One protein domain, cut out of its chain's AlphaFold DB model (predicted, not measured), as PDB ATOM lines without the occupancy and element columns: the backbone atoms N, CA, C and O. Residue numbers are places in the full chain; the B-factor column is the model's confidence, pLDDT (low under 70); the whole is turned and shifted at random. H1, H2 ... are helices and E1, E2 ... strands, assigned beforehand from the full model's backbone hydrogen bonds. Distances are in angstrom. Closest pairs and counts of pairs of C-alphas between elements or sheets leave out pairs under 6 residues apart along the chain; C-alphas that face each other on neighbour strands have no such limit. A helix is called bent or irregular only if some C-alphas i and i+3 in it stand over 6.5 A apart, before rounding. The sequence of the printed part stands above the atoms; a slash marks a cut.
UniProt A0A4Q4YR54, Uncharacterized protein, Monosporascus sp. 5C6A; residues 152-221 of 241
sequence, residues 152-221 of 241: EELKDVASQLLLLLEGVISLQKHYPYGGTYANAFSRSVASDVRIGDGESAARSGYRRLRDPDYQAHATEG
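AT A GLANCE: This is residues 152 to 221 of the 241 residues of an uncharacterized protein of Monosporascus sp. 5C6A (UniProt A0A4Q4YR54). A small two-stranded hairpin, E1 and E2, with the loop of residues 196 to 205 at its tip, makes one end of a loose group of three helices. Among these the short helix H2 is in the middle, with the long helix H1 beside it at a shallow angle, running opposite ways, and H3 near another side of H2, almost square to it; these contacts are few. The printed part has 70 residues, with three named helices and two named strands in the order H1, H2, E1, E2, H3, and its class is mostly helix; the sheet, in the order E1 - E2, is antiparallel. The whole is only just loose, close to compact, with a radius of gyration of the C-alphas of 13.7 A and spans of 43 by 30 by 19 A.

IN THESE COORDINATES: Strand E1 is residues 193 to 195 and strand E2 is residues 206 to 208, three residues each. Helix H2 is residues 181 to 189, 12.2 A from first to last C-alpha. The longest helix, H1, is residues 152 to 168 and 26.4 A long, from C-alpha 152 at (160.911, 119.839, 172.194) to C-alpha 168 at (162.965, 146.200, 171.825). H1 is irregular: C-alphas 152 and 155 are 7.0 A apart. Helix H3 is residues 211 to 219, 13.1 A long, and ends with C-alpha 219 at (143.378, 130.550, 171.872).

HOW THE PARTS SIT: E1 and E2 are a hairpin of antiparallel neighbours, at 146 degrees between their directions. The C-alphas of Val 193 and Arg 208 face each other at 4.5 A. N 194 and O 207 are within hydrogen-bond range at 2.8 A, as are N 207 and O 194 at 3.1 A. A tight link of three residues joins H2 to E1, and one of two residues joins E2 to H3. E1 and H3 are only just apart, at a closest 8.4 A. H2 and H3 are close but not clearly touching, the closest C-alphas being those of Ser 186 and Tyr 214 at 7.3 A; their lines are about perpendicular, at 86 degrees. H1 and H2 are close but not clearly touching, with the closest C-alphas, of Ala 158 and Val 189, 6.8 A apart; they run opposite ways at a shallow tilt of 27 degrees. H1 is apart from E1, E2 and H3. Every O i to N i+4 pair is within hydrogen-bond range in H2 and H3; in H1 it is 12 of 13.

THE WHOLE: The two C-alphas farthest apart, those of Val 168 and Ala 202, are 43.5 A from each other. The printed part has no cut. The link from H1 to H2, residues 169 to 180, is long. The mean pLDDT of the printed part is 75.8, with values under 70 at residues 195 to 205, residue 211 and residues 214 to 221.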
ATOM      1  N   GLU A 152     161.549 119.586 170.894       77.81
ATOM      2  CA  GLU A 152     160.911 119.839 172.194       77.81
ATOM      3  C   GLU A 152     161.248 121.237 172.745       77.81
ATOM      4  O   GLU A 152     160.416 121.875 173.391       77.81
ATOM      5  N   GLU A 153     162.427 121.769 172.409       80.62
ATOM      6  CA  GLU A 153     162.888 123.101 172.822       80.62
ATOM      7  C   GLU A 153     162.208 124.242 172.038       80.62
ATOM      8  O   GLU A 153     162.348 125.411 172.404       80.62
ATOM      9  N   LEU A 154     161.466 123.944 170.957       78.31
ATOM     10  CA  LEU A 154     160.870 124.955 170.068       78.31
ATOM     11  C   LEU A 154     160.014 125.970 170.823       78.31
ATOM     12  O   LEU A 154     160.071 127.164 170.525       78.31
ATOM     13  N   LYS A 155     159.222 125.501 171.791       79.44
ATOM     14  CA  LYS A 155     158.329 126.362 172.571       79.44
ATOM     15  C   LYS A 155     159.122 127.333 173.440       79.44
ATOM     16  O   LYS A 155     158.834 128.528 173.422       79.44
ATOM     17  N   ASP A 156     160.140 126.836 174.132       84.12
ATOM     18  CA  ASP A 156     160.962 127.642 175.034       84.12
ATOM     19  C   ASP A 156     161.793 128.664 174.258       84.12
ATOM     20  O   ASP A 156     161.840 129.837 174.631       84.12
ATOM     21  N   VAL A 157     162.384 128.257 173.129       84.69
ATOM     22  CA  VAL A 157     163.121 129.163 172.237       84.69
ATOM     23  C   VAL A 157     162.191 130.232 171.662       84.69
ATOM     24  O   VAL A 157     162.543 131.411 171.665       84.69
ATOM     25  N   ALA A 158     160.984 129.867 171.220       84.38
ATOM     26  CA  ALA A 158     160.004 130.841 170.749       84.38
ATOM     27  C   ALA A 158     159.599 131.827 171.858       84.38
ATOM     28  O   ALA A 158     159.540 133.031 171.612       84.38
ATOM     29  N   SER A 159     159.377 131.359 173.088       85.31
ATOM     30  CA  SER A 159     159.080 132.235 174.227       85.31
ATOM     31  C   SER A 159     160.234 133.192 174.545       85.31
ATOM     32  O   SER A 159     159.992 134.376 174.766       85.31
ATOM     33  N   GLN A 160     161.483 132.723 174.511       87.12
ATOM     34  CA  GLN A 160     162.659 133.577 174.720       87.12
ATOM     35  C   GLN A 160     162.792 134.646 173.629       87.12
ATOM     36  O   GLN A 160     163.005 135.817 173.940       87.12
ATOM     37  N   LEU A 161     162.616 134.273 172.358       87.44
ATOM     38  CA  LEU A 161     162.651 135.225 171.244       87.44
ATOM     39  C   LEU A 161     161.529 136.268 171.342       87.44
ATOM     40  O   LEU A 161     161.757 137.435 171.028       87.44
ATOM     41  N   LEU A 162     160.339 135.871 171.804       88.50
ATOM     42  CA  LEU A 162     159.221 136.790 172.011       88.50
ATOM     43  C   LEU A 162     159.531 137.822 173.103       88.50
ATOM     44  O   LEU A 162     159.317 139.012 172.882       88.50
ATOM     45  N   LEU A 163     160.092 137.385 174.236       89.25
ATOM     46  CA  LEU A 163     160.502 138.275 175.331       89.25
ATOM     47  C   LEU A 163     161.589 139.264 174.894       89.25
ATOM     48  O   LEU A 163     161.535 140.444 175.240       89.25
ATOM     49  N   LEU A 164     162.564 138.805 174.104       88.69
ATOM     50  CA  LEU A 164     163.588 139.680 173.532       88.69
ATOM     51  C   LEU A 164     162.968 140.726 172.600       88.69
ATOM     52  O   LEU A 164     163.317 141.902 172.680       88.69
ATOM     53  N   LEU A 165     162.019 140.319 171.752       90.38
ATOM     54  CA  LEU A 165     161.331 141.234 170.846       90.38
ATOM     55  C   LEU A 165     160.501 142.277 171.611       90.38
ATOM     56  O   LEU A 165     160.582 143.458 171.285       90.38
ATOM     57  N   GLU A 166     159.764 141.868 172.648       92.00
ATOM     58  CA  GLU A 166     159.002 142.764 173.532       92.00
ATOM     59  C   GLU A 166     159.880 143.823 174.210       92.00
ATOM     60  O   GLU A 166     159.447 144.962 174.389       92.00
ATOM     61  N   GLY A 167     161.123 143.467 174.546       91.69
ATOM     62  CA  GLY A 167     162.096 144.389 175.130       91.69
ATOM     63  C   GLY A 167     162.578 145.485 174.173       91.69
ATOM     64  O   GLY A 167     163.038 146.530 174.629       91.69
ATOM     65  N   VAL A 168     162.461 145.274 172.858       92.62
ATOM     66  CA  VAL A 168     162.965 146.200 171.825       92.62
ATOM     67  C   VAL A 168     161.828 146.936 171.112       92.62
ATOM     68  O   VAL A 168     161.990 148.085 170.693       92.62
ATOM     69  N   ILE A 169     160.658 146.308 170.962       94.81
ATOM     70  CA  ILE A 169     159.527 146.877 170.232       94.81
ATOM     71  C   ILE A 169     158.181 146.420 170.797       94.81
ATOM     72  O   ILE A 169     157.980 145.262 171.149       94.81
ATOM     73  N   SER A 170     157.203 147.331 170.826       94.12
ATOM     74  CA  SER A 170     155.831 146.956 171.175       94.12
ATOM     75  C   SER A 170     155.276 145.974 170.143       94.12
ATOM     76  O   SER A 170     155.180 146.300 168.958       94.12
ATOM     77  N   LEU A 171     154.831 144.804 170.603       91.50
ATOM     78  CA  LEU A 171     154.240 143.776 169.745       91.50
ATOM     79  C   LEU A 171     152.972 144.231 169.018       91.50
ATOM     80  O   LEU A 171     152.648 143.685 167.969       91.50
ATOM     81  N   GLN A 172     152.267 145.232 169.549       93.44
ATOM     82  CA  GLN A 172     151.070 145.806 168.926       93.44
ATOM     83  C   GLN A 172     151.393 146.932 167.938       93.44
ATOM     84  O   GLN A 172     150.507 147.412 167.233       93.44
ATOM     85  N   LYS A 173     152.659 147.363 167.859       95.12
ATOM     86  CA  LYS A 173     153.083 148.364 166.883       95.12
ATOM     87  C   LYS A 173     152.869 147.828 165.471       95.12
ATOM     88  O   LYS A 173     153.083 146.646 165.198       95.12
ATOM     89  N   HIS A 174     152.479 148.728 164.576       94.19
ATOM     90  CA  HIS A 174     152.320 148.420 163.164       94.19
ATOM     91  C   HIS A 174     153.642 147.931 162.556       94.19
ATOM     92  O   HIS A 174     154.680 148.586 162.699       94.19
ATOM     93  N   TYR A 175     153.591 146.782 161.887       90.56
ATOM     94  CA  TYR A 175     154.722 146.228 161.152       90.56
ATOM     95  C   TYR A 175     154.765 146.827 159.734       90.56
ATOM     96  O   TYR A 175     153.708 146.918 159.108       90.56
ATOM     97  N   PRO A 176     155.939 147.209 159.184       89.62
ATOM     98  CA  PRO A 176     156.030 147.920 157.900       89.62
ATOM     99  C   PRO A 176     155.339 147.240 156.708       89.62
ATOM    100  O   PRO A 176     154.903 147.919 155.786       89.62
ATOM    101  N   TYR A 177     155.215 145.910 156.732       81.25
ATOM    102  CA  TYR A 177     154.571 145.127 155.672       81.25
ATOM    103  C   TYR A 177     153.147 144.663 156.030       81.25
ATOM    104  O   TYR A 177     152.628 143.722 155.430       81.25
ATOM    105  N   GLY A 178     152.508 145.327 156.999       84.69
ATOM    106  CA  GLY A 178     151.136 145.064 157.431       84.69
ATOM    107  C   GLY A 178     151.030 144.200 158.690       84.69
ATOM    108  O   GLY A 178     151.916 143.407 159.009       84.69
ATOM    109  N   GLY A 179     149.910 144.352 159.403       87.62
ATOM    110  CA  GLY A 179     149.685 143.720 160.706       87.62
ATOM    111  C   GLY A 179     150.515 144.353 161.825       87.62
ATOM    112  O   GLY A 179     150.910 145.523 161.743       87.62
ATOM    113  N   THR A 180     150.759 143.583 162.882       91.19
ATOM    114  CA  THR A 180     151.582 143.985 164.031       91.19
ATOM    115  C   THR A 180     152.882 143.180 164.119       91.19
ATOM    116  O   THR A 180     153.033 142.147 163.461       91.19
ATOM    117  N   TYR A 181     153.830 143.620 164.956       91.25
ATOM    118  CA  TYR A 181     155.041 142.836 165.247       91.25
ATOM    119  C   TYR A 181     154.720 141.465 165.856       91.25
ATOM    120  O   TYR A 181     155.420 140.504 165.551       91.25
ATOM    121  N   ALA A 182     153.627 141.334 166.620       87.19
ATOM    122  CA  ALA A 182     153.129 140.036 167.074       87.19
ATOM    123  C   ALA A 182     152.810 139.117 165.885       87.19
ATOM    124  O   ALA A 182     153.241 137.967 165.852       87.19
ATOM    125  N   ASN A 183     152.095 139.632 164.875       85.00
ATOM    126  CA  ASN A 183     151.757 138.844 163.691       85.00
ATOM    127  C   ASN A 183     153.011 138.452 162.898       85.00
ATOM    128  O   ASN A 183     153.124 137.303 162.472       85.00
ATOM    129  N   ALA A 184     153.953 139.381 162.712       87.75
ATOM    130  CA  ALA A 184     155.219 139.116 162.027       87.75
ATOM    131  C   ALA A 184     156.079 138.077 162.771       87.75
ATOM    132  O   ALA A 184     156.671 137.194 162.145       87.75
ATOM    133  N   PHE A 185     156.101 138.129 164.104       88.12
ATOM    134  CA  PHE A 185     156.777 137.137 164.930       88.12
ATOM    135  C   PHE A 185     156.139 135.750 164.787       88.12
ATOM    136  O   PHE A 185     156.832 134.786 164.467       88.12
ATOM    137  N   SER A 186     154.813 135.646 164.938       81.00
ATOM    138  CA  SER A 186     154.101 134.372 164.781       81.00
ATOM    139  C   SER A 186     154.294 133.773 163.387       81.00
ATOM    140  O   SER A 186     154.520 132.571 163.276       81.00
ATOM    141  N   ARG A 187     154.272 134.606 162.336       78.56
ATOM    142  CA  ARG A 187     154.624 134.217 160.956       78.56
ATOM    143  C   ARG A 187     156.016 133.601 160.897       78.56
ATOM    144  O   ARG A 187     156.188 132.537 160.322       78.56
ATOM    145  N   SER A 188     156.995 134.239 161.526       82.06
ATOM    146  CA  SER A 188     158.390 133.790 161.489       82.06
ATOM    147  C   SER A 188     158.584 132.447 162.201       82.06
ATOM    148  O   SER A 188     159.211 131.547 161.648       82.06
ATOM    149  N   VAL A 189     157.994 132.271 163.389       78.88
ATOM    150  CA  VAL A 189     158.111 131.026 164.172       78.88
ATOM    151  C   VAL A 189     157.331 129.875 163.534       78.88
ATOM    152  O   VAL A 189     157.849 128.766 163.421       78.88
ATOM    153  N   ALA A 190     156.111 130.128 163.054       72.00
ATOM    154  CA  ALA A 190     155.280 129.115 162.399       72.00
ATOM    155  C   ALA A 190     155.659 128.880 160.924       72.00
ATOM    156  O   ALA A 190     154.952 128.182 160.199       72.00
ATOM    157  N   SER A 191     156.758 129.485 160.457       72.88
ATOM    158  CA  SER A 191     157.176 129.485 159.054       72.88
ATOM    159  C   SER A 191     156.097 130.018 158.096       72.88
ATOM    160  O   SER A 191     156.142 129.722 156.921       72.88
ATOM    161  N   ASP A 192     155.100 130.785 158.533       76.44
ATOM    162  CA  ASP A 192     153.985 131.273 157.701       76.44
ATOM    163  C   ASP A 192     153.286 130.160 156.891       76.44
ATOM    164  O   ASP A 192     152.698 130.435 155.850       76.44
ATOM    165  N   VAL A 193     153.355 128.892 157.324       75.88
ATOM    166  CA  VAL A 193     152.847 127.742 156.563       75.88
ATOM    167  C   VAL A 193     152.043 126.805 157.453       75.88
ATOM    168  O   VAL A 193     152.462 126.433 158.543       75.88
ATOM    169  N   ARG A 194     150.878 126.389 156.953       72.50
ATOM    170  CA  ARG A 194     150.019 125.369 157.558       72.50
ATOM    171  C   ARG A 194     150.072 124.089 156.740       72.50
ATOM    172  O   ARG A 194     149.965 124.139 155.513       72.50
ATOM    173  N   ILE A 195     150.171 122.966 157.438       68.50
ATOM    174  CA  ILE A 195     150.019 121.616 156.894       68.50
ATOM    175  C   ILE A 195     148.563 121.207 157.153       68.50
ATOM    176  O   ILE A 195     148.148 121.263 158.300       68.50
ATOM    177  N   GLY A 196     147.801 120.902 156.093       64.75
ATOM    178  CA  GLY A 196     146.453 120.290 156.052       64.75
ATOM    179  C   GLY A 196     145.519 120.353 157.281       64.75
ATOM    180  O   GLY A 196     145.843 119.882 158.361       64.75
ATOM    181  N   ASP A 197     144.279 120.805 157.083       51.97
ATOM    182  CA  ASP A 197     143.244 120.788 158.128       51.97
ATOM    183  C   ASP A 197     142.854 119.334 158.478       51.97
ATOM    184  O   ASP A 197     142.466 118.568 157.594       51.97
ATOM    185  N   GLY A 198     142.986 118.953 159.755       49.72
ATOM    186  CA  GLY A 198     142.914 117.581 160.293       49.72
ATOM    187  C   GLY A 198     141.603 116.795 160.115       49.72
ATOM    188  O   GLY A 198     141.378 115.828 160.832       49.72
ATOM    189  N   GLU A 199     140.738 117.164 159.170       45.44
ATOM    190  CA  GLU A 199     139.473 116.475 158.890       45.44
ATOM    191  C   GLU A 199     139.562 115.474 157.724       45.44
ATOM    192  O   GLU A 199     138.692 114.616 157.580       45.44
ATOM    193  N   SER A 200     140.607 115.516 156.884       43.25
ATOM    194  CA  SER A 200     140.803 114.489 155.849       43.25
ATOM    195  C   SER A 200     142.225 114.460 155.285       43.25
ATOM    196  O   SER A 200     142.677 115.418 154.656       43.25
ATOM    197  N   ALA A 201     142.898 113.309 155.399       45.22
ATOM    198  CA  ALA A 201     144.222 113.060 154.815       45.22
ATOM    199  C   ALA A 201     144.288 113.338 153.295       45.22
ATOM    200  O   ALA A 201     145.348 113.681 152.774       45.22
ATOM    201  N   ALA A 202     143.146 113.273 152.594       42.69
ATOM    202  CA  ALA A 202     143.029 113.545 151.161       42.69
ATOM    203  C   ALA A 202     143.192 115.032 150.773       42.69
ATOM    204  O   ALA A 202     143.306 115.337 149.587       42.69
ATOM    205  N   ARG A 203     143.199 115.962 151.743       44.84
ATOM    206  CA  ARG A 203     143.408 117.411 151.538       44.84
ATOM    207  C   ARG A 203     144.675 117.947 152.213       44.84
ATOM    208  O   ARG A 203     144.839 119.160 152.331       44.84
ATOM    209  N   SER A 204     145.565 117.063 152.660       55.22
ATOM    210  CA  SER A 204     146.831 117.483 153.260       55.22
ATOM    211  C   SER A 204     147.731 118.150 152.211       55.22
ATOM    212  O   SER A 204     147.961 117.627 151.123       55.22
ATOM    213  N   GLY A 205     148.189 119.361 152.520       69.50
ATOM    214  CA  GLY A 205     149.027 120.183 151.654       69.50
ATOM    215  C   GLY A 205     149.552 121.397 152.413       69.50
ATOM    216  O   GLY A 205     149.102 121.671 153.528       69.50
ATOM    217  N   TYR A 206     150.502 122.108 151.808       76.75
ATOM    218  CA  TYR A 206     151.089 123.319 152.373       76.75
ATOM    219  C   TYR A 206     150.348 124.550 151.846       76.75
ATOM    220  O   TYR A 206     150.123 124.680 150.641       76.75
ATOM    221  N   ARG A 207     149.984 125.478 152.735       81.06
ATOM    222  CA  ARG A 207     149.478 126.809 152.357       81.06
ATOM    223  C   ARG A 207     150.016 127.878 153.290       81.06
ATOM    224  O   ARG A 207     150.301 127.575 154.445       81.06
ATOM    225  N   ARG A 208     150.057 129.132 152.827       78.75
ATOM    226  CA  ARG A 208     150.368 130.249 153.723       78.75
ATOM    227  C   ARG A 208     149.330 130.379 154.839       78.75
ATOM    228  O   ARG A 208     148.134 130.128 154.624       78.75
ATOM    229  N   LEU A 209     149.795 130.754 156.025       75.69
ATOM    230  CA  LEU A 209     148.933 131.068 157.159       75.69
ATOM    231  C   LEU A 209     148.158 132.371 156.889       75.69
ATOM    232  O   LEU A 209     148.643 133.307 156.256       75.69
ATOM    233  N   ARG A 210     146.911 132.418 157.352       75.69
ATOM    234  CA  ARG A 210     145.983 133.552 157.239       75.69
ATOM    235  C   ARG A 210     145.640 134.061 158.635       75.69
ATOM    236  O   ARG A 210     145.780 133.323 159.603       75.69
ATOM    237  N   ASP A 211     145.112 135.278 158.741       69.94
ATOM    238  CA  ASP A 211     144.739 135.894 160.029       69.94
ATOM    239  C   ASP A 211     143.916 134.984 160.969       69.94
ATOM    240  O   ASP A 211     144.252 134.916 162.152       69.94
ATOM    241  N   PRO A 212     142.928 134.195 160.489       71.38
ATOM    242  CA  PRO A 212     142.208 133.247 161.344       71.38
ATOM    243  C   PRO A 212     143.078 132.123 161.925       71.38
ATOM    244  O   PRO A 212     142.801 131.648 163.022       71.38
ATOM    245  N   ASP A 213     144.130 131.697 161.218       73.75
ATOM    246  CA  ASP A 213     145.036 130.655 161.710       73.75
ATOM    247  C   ASP A 213     145.821 131.154 162.935       73.75
ATOM    248  O   ASP A 213     145.992 130.424 163.909       73.75
ATOM    249  N   TYR A 214     146.232 132.425 162.929       65.50
ATOM    250  CA  TYR A 214     146.945 133.048 164.049       65.50
ATOM    251  C   TYR A 214     146.075 133.195 165.297       65.50
ATOM    252  O   TYR A 214     146.550 132.972 166.408       65.50
ATOM    253  N   GLN A 215     144.798 133.536 165.113       63.84
ATOM    254  CA  GLN A 215     143.849 133.647 166.223       63.84
ATOM    255  C   GLN A 215     143.608 132.285 166.886       63.84
ATOM    256  O   GLN A 215     143.630 132.198 168.110       63.84
ATOM    257  N   ALA A 216     143.485 131.214 166.092       62.78
ATOM    258  CA  ALA A 216     143.352 129.854 166.615       62.78
ATOM    259  C   ALA A 216     144.589 129.405 167.422       62.78
ATOM    260  O   ALA A 216     144.449 128.801 168.483       62.78
ATOM    261  N   HIS A 217     145.802 129.752 166.974       59.72
ATOM    262  CA  HIS A 217     147.037 129.456 167.716       59.72
ATOM    263  C   HIS A 217     147.136 130.190 169.061       59.72
ATOM    264  O   HIS A 217     147.718 129.657 170.009       59.72
ATOM    265  N   ALA A 218     146.575 131.397 169.152       53.28
ATOM    266  CA  ALA A 218     146.560 132.180 170.382       53.28
ATOM    267  C   ALA A 218     145.560 131.632 171.416       53.28
ATOM    268  O   ALA A 218     145.837 131.687 172.612       53.28
ATOM    269  N   THR A 219     144.421 131.082 170.975       48.38
ATOM    270  CA  THR A 219     143.378 130.550 171.872       48.38
ATOM    271  C   THR A 219     143.611 129.104 172.312       48.38
ATOM    272  O   THR A 219     143.170 128.735 173.395       48.38
ATOM    273  N   GLU A 220     144.315 128.285 171.525       48.19
ATOM    274  CA  GLU A 220     144.538 126.857 171.825       48.19
ATOM    275  C   GLU A 220     145.854 126.541 172.570       48.19
ATOM    276  O   GLU A 220     146.221 125.377 172.713       48.19
ATOM    277  N   GLY A 221     146.564 127.547 173.093       43.22
ATOM    278  CA  GLY A 221     147.734 127.313 173.954       43.22
ATOM    279  C   GLY A 221     149.066 127.095 173.223       43.22
ATOM    280  O   GLY A 221     149.956 126.422 173.751       43.22
TER     281      GLY A 221